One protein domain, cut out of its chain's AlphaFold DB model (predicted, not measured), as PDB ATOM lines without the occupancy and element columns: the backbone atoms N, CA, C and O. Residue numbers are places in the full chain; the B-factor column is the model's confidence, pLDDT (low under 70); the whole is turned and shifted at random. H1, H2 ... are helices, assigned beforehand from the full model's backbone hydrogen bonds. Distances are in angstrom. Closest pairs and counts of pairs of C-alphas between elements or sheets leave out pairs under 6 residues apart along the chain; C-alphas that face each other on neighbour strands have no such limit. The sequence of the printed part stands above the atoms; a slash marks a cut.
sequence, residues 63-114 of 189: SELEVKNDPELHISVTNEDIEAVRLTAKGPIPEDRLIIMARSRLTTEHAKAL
ATOM      1  N   SER A  63       4.019 -23.191  34.571       94.00
ATOM      2  CA  SER A  63       2.712 -23.007  35.204       94.00
ATOM      3  C   SER A  63       1.967 -21.798  34.641       94.00
ATOM      4  O   SER A  63       2.572 -20.871  34.105       94.00
ATOM      5  N   GLU A  64       0.646 -21.756  34.838       93.62
ATOM      6  CA  GLU A  64      -0.153 -20.565  34.517       93.62
ATOM      7  C   GLU A  64       0.299 -19.324  35.299       93.62
ATOM      8  O   GLU A  64       0.162 -18.209  34.807       93.62
ATOM      9  N   LEU A  65       0.825 -19.500  36.518       92.81
ATOM     10  CA  LEU A  65       1.323 -18.391  37.332       92.81
ATOM     11  C   LEU A  65       2.559 -17.748  36.696       92.81
ATOM     12  O   LEU A  65       2.675 -16.527  36.692       92.81
ATOM     13  N   GLU A  66       3.447 -18.558  36.121       93.25
ATOM     14  CA  GLU A  66       4.614 -18.062  35.390       93.25
ATOM     15  C   GLU A  66       4.197 -17.245  34.164       93.25
ATOM     16  O   GLU A  66       4.738 -16.167  33.950       93.25
ATOM     17  N   VAL A  67       3.186 -17.708  33.415       91.50
ATOM     18  CA  VAL A  67       2.622 -16.945  32.290       91.50
ATOM     19  C   VAL A  67       2.053 -15.609  32.772       91.50
ATOM     20  O   VAL A  67       2.330 -14.568  32.191       91.50
ATOM     21  N   LYS A  68       1.265 -15.618  33.854       90.06
ATOM     22  CA  LYS A  68       0.632 -14.405  34.405       90.06
ATOM     23  C   LYS A  68       1.642 -13.364  34.887       90.06
ATOM     24  O   LYS A  68       1.335 -12.176  34.861       90.06
ATOM     25  N   ASN A  69       2.805 -13.818  35.343       90.25
ATOM     26  CA  ASN A  69       3.871 -12.971  35.864       90.25
ATOM     27  C   ASN A  69       4.913 -12.601  34.801       90.25
ATOM     28  O   ASN A  69       5.915 -11.973  35.139       90.25
ATOM     29  N   ASP A  70       4.713 -12.997  33.544       88.31
ATOM     30  CA  ASP A  70       5.640 -12.674  32.473       88.31
ATOM     31  C   ASP A  70       5.591 -11.172  32.135       88.31
ATOM     32  O   ASP A  70       4.543 -10.683  31.704       88.31
ATOM     33  N   PRO A  71       6.693 -10.412  32.307       84.19
ATOM     34  CA  PRO A  71       6.713  -8.989  31.978       84.19
ATOM     35  C   PRO A  71       6.554  -8.714  30.476       84.19
ATOM     36  O   PRO A  71       6.135  -7.616  30.111       84.19
ATOM     37  N   GLU A  72       6.873  -9.685  29.613       82.38
ATOM     38  CA  GLU A  72       6.721  -9.555  28.158       82.38
ATOM     39  C   GLU A  72       5.274  -9.801  27.696       82.38
ATOM     40  O   GLU A  72       4.895  -9.408  26.590       82.38
ATOM     41  N   LEU A  73       4.421 -10.371  28.557       81.94
ATOM     42  CA  LEU A  73       3.032 -10.654  28.228       81.94
ATOM     43  C   LEU A  73       2.188  -9.370  28.196       81.94
ATOM     44  O   LEU A  73       1.694  -8.872  29.214       81.94
ATOM     45  N   HIS A  74       1.952  -8.860  26.987       76.38
ATOM     46  CA  HIS A  74       1.084  -7.710  26.760       76.38
ATOM     47  C   HIS A  74      -0.330  -8.128  26.331       76.38
ATOM     48  O   HIS A  74      -0.568  -8.562  25.204       76.38
ATOM     49  N   ILE A  75      -1.307  -7.949  27.226       82.50
ATOM     50  CA  ILE A  75      -2.726  -8.190  26.936       82.50
ATOM     51  C   ILE A  75      -3.453  -6.854  26.847       82.50
ATOM     52  O   ILE A  75      -3.694  -6.195  27.860       82.50
ATOM     53  N   SER A  76      -3.820  -6.477  25.623       82.94
ATOM     54  CA  SER A  76      -4.710  -5.348  25.369       82.94
ATOM     55  C   SER A  76      -6.149  -5.693  25.756       82.94
ATOM     56  O   SER A  76      -6.694  -6.708  25.316       82.94
ATOM     57  N   VAL A  77      -6.744  -4.838  26.587       86.25
ATOM     58  CA  VAL A  77      -8.150  -4.909  27.000       86.25
ATOM     59  C   VAL A  77      -8.977  -4.079  26.025       86.25
ATOM     60  O   VAL A  77      -8.635  -2.928  25.755       86.25
ATOM     61  N   THR A  78     -10.044  -4.659  25.490       89.19
ATOM     62  CA  THR A  78     -11.001  -3.969  24.619       89.19
ATOM     63  C   THR A  78     -12.246  -3.545  25.396       89.19
ATOM     64  O   THR A  78     -12.511  -4.046  26.489       89.19
ATOM     65  N   ASN A  79     -13.050  -2.647  24.820       88.56
ATOM     66  CA  ASN A  79     -14.328  -2.254  25.422       88.56
ATOM     67  C   ASN A  79     -15.280  -3.451  25.580       88.56
ATOM     68  O   ASN A  79     -16.001  -3.531  26.570       88.56
ATOM     69  N   GLU A  80     -15.243  -4.412  24.655       88.69
ATOM     70  CA  GLU A  80     -16.040  -5.641  24.744       88.69
ATOM     71  C   GLU A  80     -15.658  -6.477  25.974       88.69
ATOM     72  O   GLU A  80     -16.531  -7.011  26.658       88.69
ATOM     73  N   ASP A  81     -14.367  -6.535  26.314       89.25
ATOM     74  CA  ASP A  81     -13.885  -7.256  27.496       89.25
ATOM     75  C   ASP A  81     -14.358  -6.599  28.803       89.25
ATOM     76  O   ASP A  81     -14.693  -7.290  29.770       89.25
ATOM     77  N   ILE A  82     -14.402  -5.262  28.830       88.88
ATOM     78  CA  ILE A  82     -14.887  -4.468  29.968       88.88
ATOM     79  C   ILE A  82     -16.389  -4.699  30.160       88.88
ATOM     80  O   ILE A  82     -16.827  -5.022  31.270       88.88
ATOM     81  N   GLU A  83     -17.169  -4.623  29.080       89.06
ATOM     82  CA  GLU A  83     -18.610  -4.892  29.110       89.06
ATOM     83  C   GLU A  83     -18.915  -6.336  29.529       89.06
ATOM     84  O   GLU A  83     -19.795  -6.576  30.360       89.06
ATOM     85  N   ALA A  84     -18.134  -7.311  29.057       89.19
ATOM     86  CA  ALA A  84     -18.281  -8.705  29.469       89.19
ATOM     87  C   ALA A  84     -18.071  -8.903  30.979       89.19
ATOM     88  O   ALA A  84     -18.709  -9.770  31.581       89.19
ATOM     89  N   VAL A  85     -17.189  -8.122  31.613       89.81
ATOM     90  CA  VAL A  85     -17.038  -8.122  33.077       89.81
ATOM     91  C   VAL A  85     -18.211  -7.416  33.745       89.81
ATOM     92  O   VAL A  85     -18.755  -7.962  34.708       89.81
ATOM     93  N   ARG A  86     -18.633  -6.257  33.226       87.94
ATOM     94  CA  ARG A  86     -19.757  -5.470  33.756       87.94
ATOM     95  C   ARG A  86     -21.051  -6.285  33.819       87.94
ATOM     96  O   ARG A  86     -21.733  -6.238  34.836       87.94
ATOM     97  N   LEU A  87     -21.342  -7.092  32.798       88.38
ATOM     98  CA  LEU A  87     -22.523  -7.969  32.762       88.38
ATOM     99  C   LEU A  87     -22.486  -9.089  33.813       88.38
ATOM    100  O   LEU A  87     -23.526  -9.522  34.304       88.38
ATOM    101  N   THR A  88     -21.293  -9.580  34.153       85.94
ATOM    102  CA  THR A  88     -21.110 -10.649  35.152       85.94
ATOM    103  C   THR A  88     -20.953 -10.126  36.579       85.94
ATOM    104  O   THR A  88     -21.080 -10.885  37.543       85.94
ATOM    105  N   ALA A  89     -20.660  -8.837  36.724       84.88
ATOM    106  CA  ALA A  89     -20.472  -8.177  37.998       84.88
ATOM    107  C   ALA A  89     -21.811  -7.940  38.706       84.88
ATOM    108  O   ALA A  89     -22.804  -7.546  38.102       84.88
ATOM    109  N   LYS A  90     -21.833  -8.144  40.026       79.38
ATOM    110  CA  LYS A  90     -22.977  -7.770  40.861       79.38
ATOM    111  C   LYS A  90     -22.743  -6.374  41.439       79.38
ATOM    112  O   LYS A  90     -21.855  -6.206  42.270       79.38
ATOM    113  N   GLY A  91     -23.573  -5.412  41.041       78.50
ATOM    114  CA  GLY A  91     -23.571  -4.047  41.579       78.50
ATOM    115  C   GLY A  91     -22.662  -3.061  40.829       78.50
ATOM    116  O   GLY A  91     -21.985  -3.443  39.874       78.50
ATOM    117  N   PRO A  92     -22.666  -1.775  41.229       82.38
ATOM    118  CA  PRO A  92     -21.887  -0.738  40.562       82.38
ATOM    119  C   PRO A  92     -20.392  -0.909  40.864       82.38
ATOM    120  O   PRO A  92     -19.962  -0.805  42.013       82.38
ATOM    121  N   ILE A  93     -19.598  -1.163  39.824       85.56
ATOM    122  CA  ILE A  93     -18.134  -1.252  39.899       85.56
ATOM    123  C   ILE A  93     -17.531  -0.040  39.170       85.56
ATOM    124  O   ILE A  93     -17.940   0.227  38.040       85.56
ATOM    125  N   PRO A  94     -16.561   0.681  39.771       90.62
ATOM    126  CA  PRO A  94     -15.838   1.760  39.097       90.62
ATOM    127  C   PRO A  94     -15.129   1.298  37.815       90.62
ATOM    128  O   PRO A  94     -14.625   0.175  37.757       90.62
ATOM    129  N   GLU A  95     -15.014   2.184  36.824       85.81
ATOM    130  CA  GLU A  95     -14.417   1.867  35.515       85.81
ATOM    131  C   GLU A  95     -12.991   1.300  35.637       85.81
ATOM    132  O   GLU A  95     -12.683   0.247  35.080       85.81
ATOM    133  N   ASP A  96     -12.148   1.915  36.473       88.50
ATOM    134  CA  ASP A  96     -10.763   1.474  36.693       88.50
ATOM    135  C   ASP A  96     -10.683   0.030  37.213       88.50
ATOM    136  O   ASP A  96      -9.800  -0.749  36.843       88.50
ATOM    137  N   ARG A  97     -11.642  -0.362  38.062       89.50
ATOM    138  CA  ARG A  97     -11.747  -1.730  38.589       89.50
ATOM    139  C   ARG A  97     -12.197  -2.702  37.501       89.50
ATOM    140  O   ARG A  97     -11.670  -3.814  37.462       89.50
ATOM    141  N   LEU A  98     -13.113  -2.300  36.616       90.19
ATOM    142  CA  LEU A  98     -13.561  -3.134  35.495       90.19
ATOM    143  C   LEU A  98     -12.408  -3.450  34.534       90.19
ATOM    144  O   LEU A  98     -12.247  -4.609  34.157       90.19
ATOM    145  N   ILE A  99     -11.554  -2.471  34.221       90.19
ATOM    146  CA  ILE A  99     -10.371  -2.670  33.364       90.19
ATOM    147  C   ILE A  99      -9.414  -3.700  33.981       90.19
ATOM    148  O   ILE A  99      -8.964  -4.628  33.305       90.19
ATOM    149  N   ILE A 100      -9.128  -3.578  35.284       90.50
ATOM    150  CA  ILE A 100      -8.254  -4.519  36.003       90.50
ATOM    151  C   ILE A 100      -8.859  -5.928  36.013       90.50
ATOM    152  O   ILE A 100      -8.156  -6.913  35.772       90.50
ATOM    153  N   MET A 101     -10.164  -6.039  36.268       90.56
ATOM    154  CA  MET A 101     -10.878  -7.317  36.276       90.56
ATOM    155  C   MET A 101     -10.889  -7.971  34.888       90.56
ATOM    156  O   MET A 101     -10.619  -9.169  34.783       90.56
ATOM    157  N   ALA A 102     -11.129  -7.193  33.830       91.88
ATOM    158  CA  ALA A 102     -11.093  -7.661  32.447       91.88
ATOM    159  C   ALA A 102      -9.695  -8.168  32.082       91.88
ATOM    160  O   ALA A 102      -9.547  -9.305  31.634       91.88
ATOM    161  N   ARG A 103      -8.650  -7.389  32.395       91.06
ATOM    162  CA  ARG A 103      -7.257  -7.809  32.194       91.06
ATOM    163  C   ARG A 103      -6.937  -9.104  32.935       91.06
ATOM    164  O   ARG A 103      -6.368 -10.018  32.343       91.06
ATOM    165  N   SER A 104      -7.307  -9.208  34.210       90.94
ATOM    166  CA  SER A 104      -7.057 -10.399  35.034       90.94
ATOM    167  C   SER A 104      -7.734 -11.652  34.463       90.94
ATOM    168  O   SER A 104      -7.111 -12.718  34.353       90.94
ATOM    169  N   ARG A 105      -8.991 -11.512  34.018       91.62
ATOM    170  CA  ARG A 105      -9.745 -12.581  33.353       91.62
ATOM    171  C   ARG A 105      -9.058 -13.018  32.059       91.62
ATOM    172  O   ARG A 105      -8.768 -14.202  31.912       91.62
ATOM    173  N   LEU A 106      -8.739 -12.079  31.167       91.31
ATOM    174  CA  LEU A 106      -8.058 -12.369  29.901       91.31
ATOM    175  C   LEU A 106      -6.698 -13.038  30.111       91.31
ATOM    176  O   LEU A 106      -6.386 -14.013  29.436       91.31
ATOM    177  N   THR A 107      -5.914 -12.562  31.080       91.19
ATOM    178  CA  THR A 107      -4.605 -13.148  31.414       91.19
ATOM    179  C   THR A 107      -4.752 -14.590  31.884       91.19
ATOM    180  O   THR A 107      -3.969 -15.454  31.504       91.19
ATOM    181  N   THR A 108      -5.790 -14.880  32.670       93.19
ATOM    182  CA  THR A 108      -6.067 -16.242  33.130       93.19
ATOM    183  C   THR A 108      -6.479 -17.167  31.993       93.19
ATOM    184  O   THR A 108      -5.942 -18.267  31.887       93.19
ATOM    185  N   GLU A 109      -7.385 -16.731  31.122       92.81
ATOM    186  CA  GLU A 109      -7.809 -17.541  29.977       92.81
ATOM    187  C   GLU A 109      -6.665 -17.764  28.981       92.81
ATOM    188  O   GLU A 109      -6.461 -18.876  28.493       92.81
ATOM    189  N   HIS A 110      -5.847 -16.739  28.750       91.81
ATOM    190  CA  HIS A 110      -4.663 -16.846  27.913       91.81
ATOM    191  C   HIS A 110      -3.622 -17.817  28.493       91.81
ATOM    192  O   HIS A 110      -3.121 -18.679  27.768       91.81
ATOM    193  N   ALA A 111      -3.346 -17.741  29.800       93.31
ATOM    194  CA  ALA A 111      -2.426 -18.655  30.472       93.31
ATOM    195  C   ALA A 111      -2.873 -20.117  30.350       93.31
ATOM    196  O   ALA A 111      -2.070 -20.974  29.978       93.31
ATOM    197  N   LYS A 112      -4.163 -20.399  30.567       94.50
ATOM    198  CA  LYS A 112      -4.735 -21.737  30.345       94.50
ATOM    199  C   LYS A 112      -4.551 -22.197  28.902       94.50
ATOM    200  O   LYS A 112      -4.097 -23.316  28.668       94.50
ATOM    201  N   ALA A 113      -4.876 -21.342  27.932       92.94
ATOM    202  CA  ALA A 113      -4.756 -21.670  26.515       92.94
ATOM    203  C   ALA A 113      -3.304 -21.991  26.116       92.94
ATOM    204  O   ALA A 113      -3.070 -22.968  25.405       92.94
ATOM    205  N   LEU A 114      -2.327 -21.225  26.614       92.69
ATOM    206  CA  LEU A 114      -0.903 -21.495  26.396       92.69
ATOM    207  C   LEU A 114      -0.466 -22.829  27.002       92.69
ATOM    208  O   LEU A 114       0.193 -23.620  26.324       92.69
TER     209      LEU A 114
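This is residues 63 to 114 of the 189 residues of an uncharacterized protein of Paenibacillus sp. FSL R7-0337 (UniProt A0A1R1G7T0). One long helix, H3, forms the spine of a small rod, with the other two helices packed on different parts of it: H2 set crosswise near its beginning and the short H1 near its end. The link of residues 69 to 78 leads from H1 back to H2, and the loop of residues 89 to 94 turns the chain from H2 into H3. The printed part has 52 residues, with three named helices in the order H1, H2, H3 and no named strand; its class is all helix. It is only just compact, close to loose, with a radius of gyration of the C-alphas of 11.7 A, and the C-alphas span 33 by 16 by 15 A.

H1 covers residues 64 to 68, 6.2 A from first to last C-alpha, and begins at C-alpha 64 (-0.153, -20.565, 34.517). H2 covers residues 79 to 88 and measures 14.5 A; its C-alpha 79 is at (-14.328, -2.254, 25.422). H3 covers residues 95 to 114, measures 28.5 A and ends at C-alpha 114 (-0.903, -21.495, 26.396).

H1 touches H3, which takes part with residues 107 to 112 alone; their closest C-alphas, those of Glu 64 and Ala 111, are 5.0 A apart. H1 and H2 are apart. H2 touches H3, which takes part with residues 98 to 102 alone; their closest C-alphas, those of Ile 82 and Ala 102, are 5.5 A apart. The lines of H2 and H3 are about perpendicular, at 84 degrees. In H1 and H3 every O i to N i+4 pair is within hydrogen-bond range; in H2, 5 of 6 are.

The two C-alphas farthest apart, those of Ser 63 and Pro 92, are 33.6 A apart, while those of Ser 63 and Leu 114, the first and last printed, are 9.6 A apart. The printed part has no cut. Both links are short but not tight, with 10 residues between H1 and H2 and 6 between H2 and H3. The mean pLDDT of the printed part is 88.7, and no printed residue is under 70.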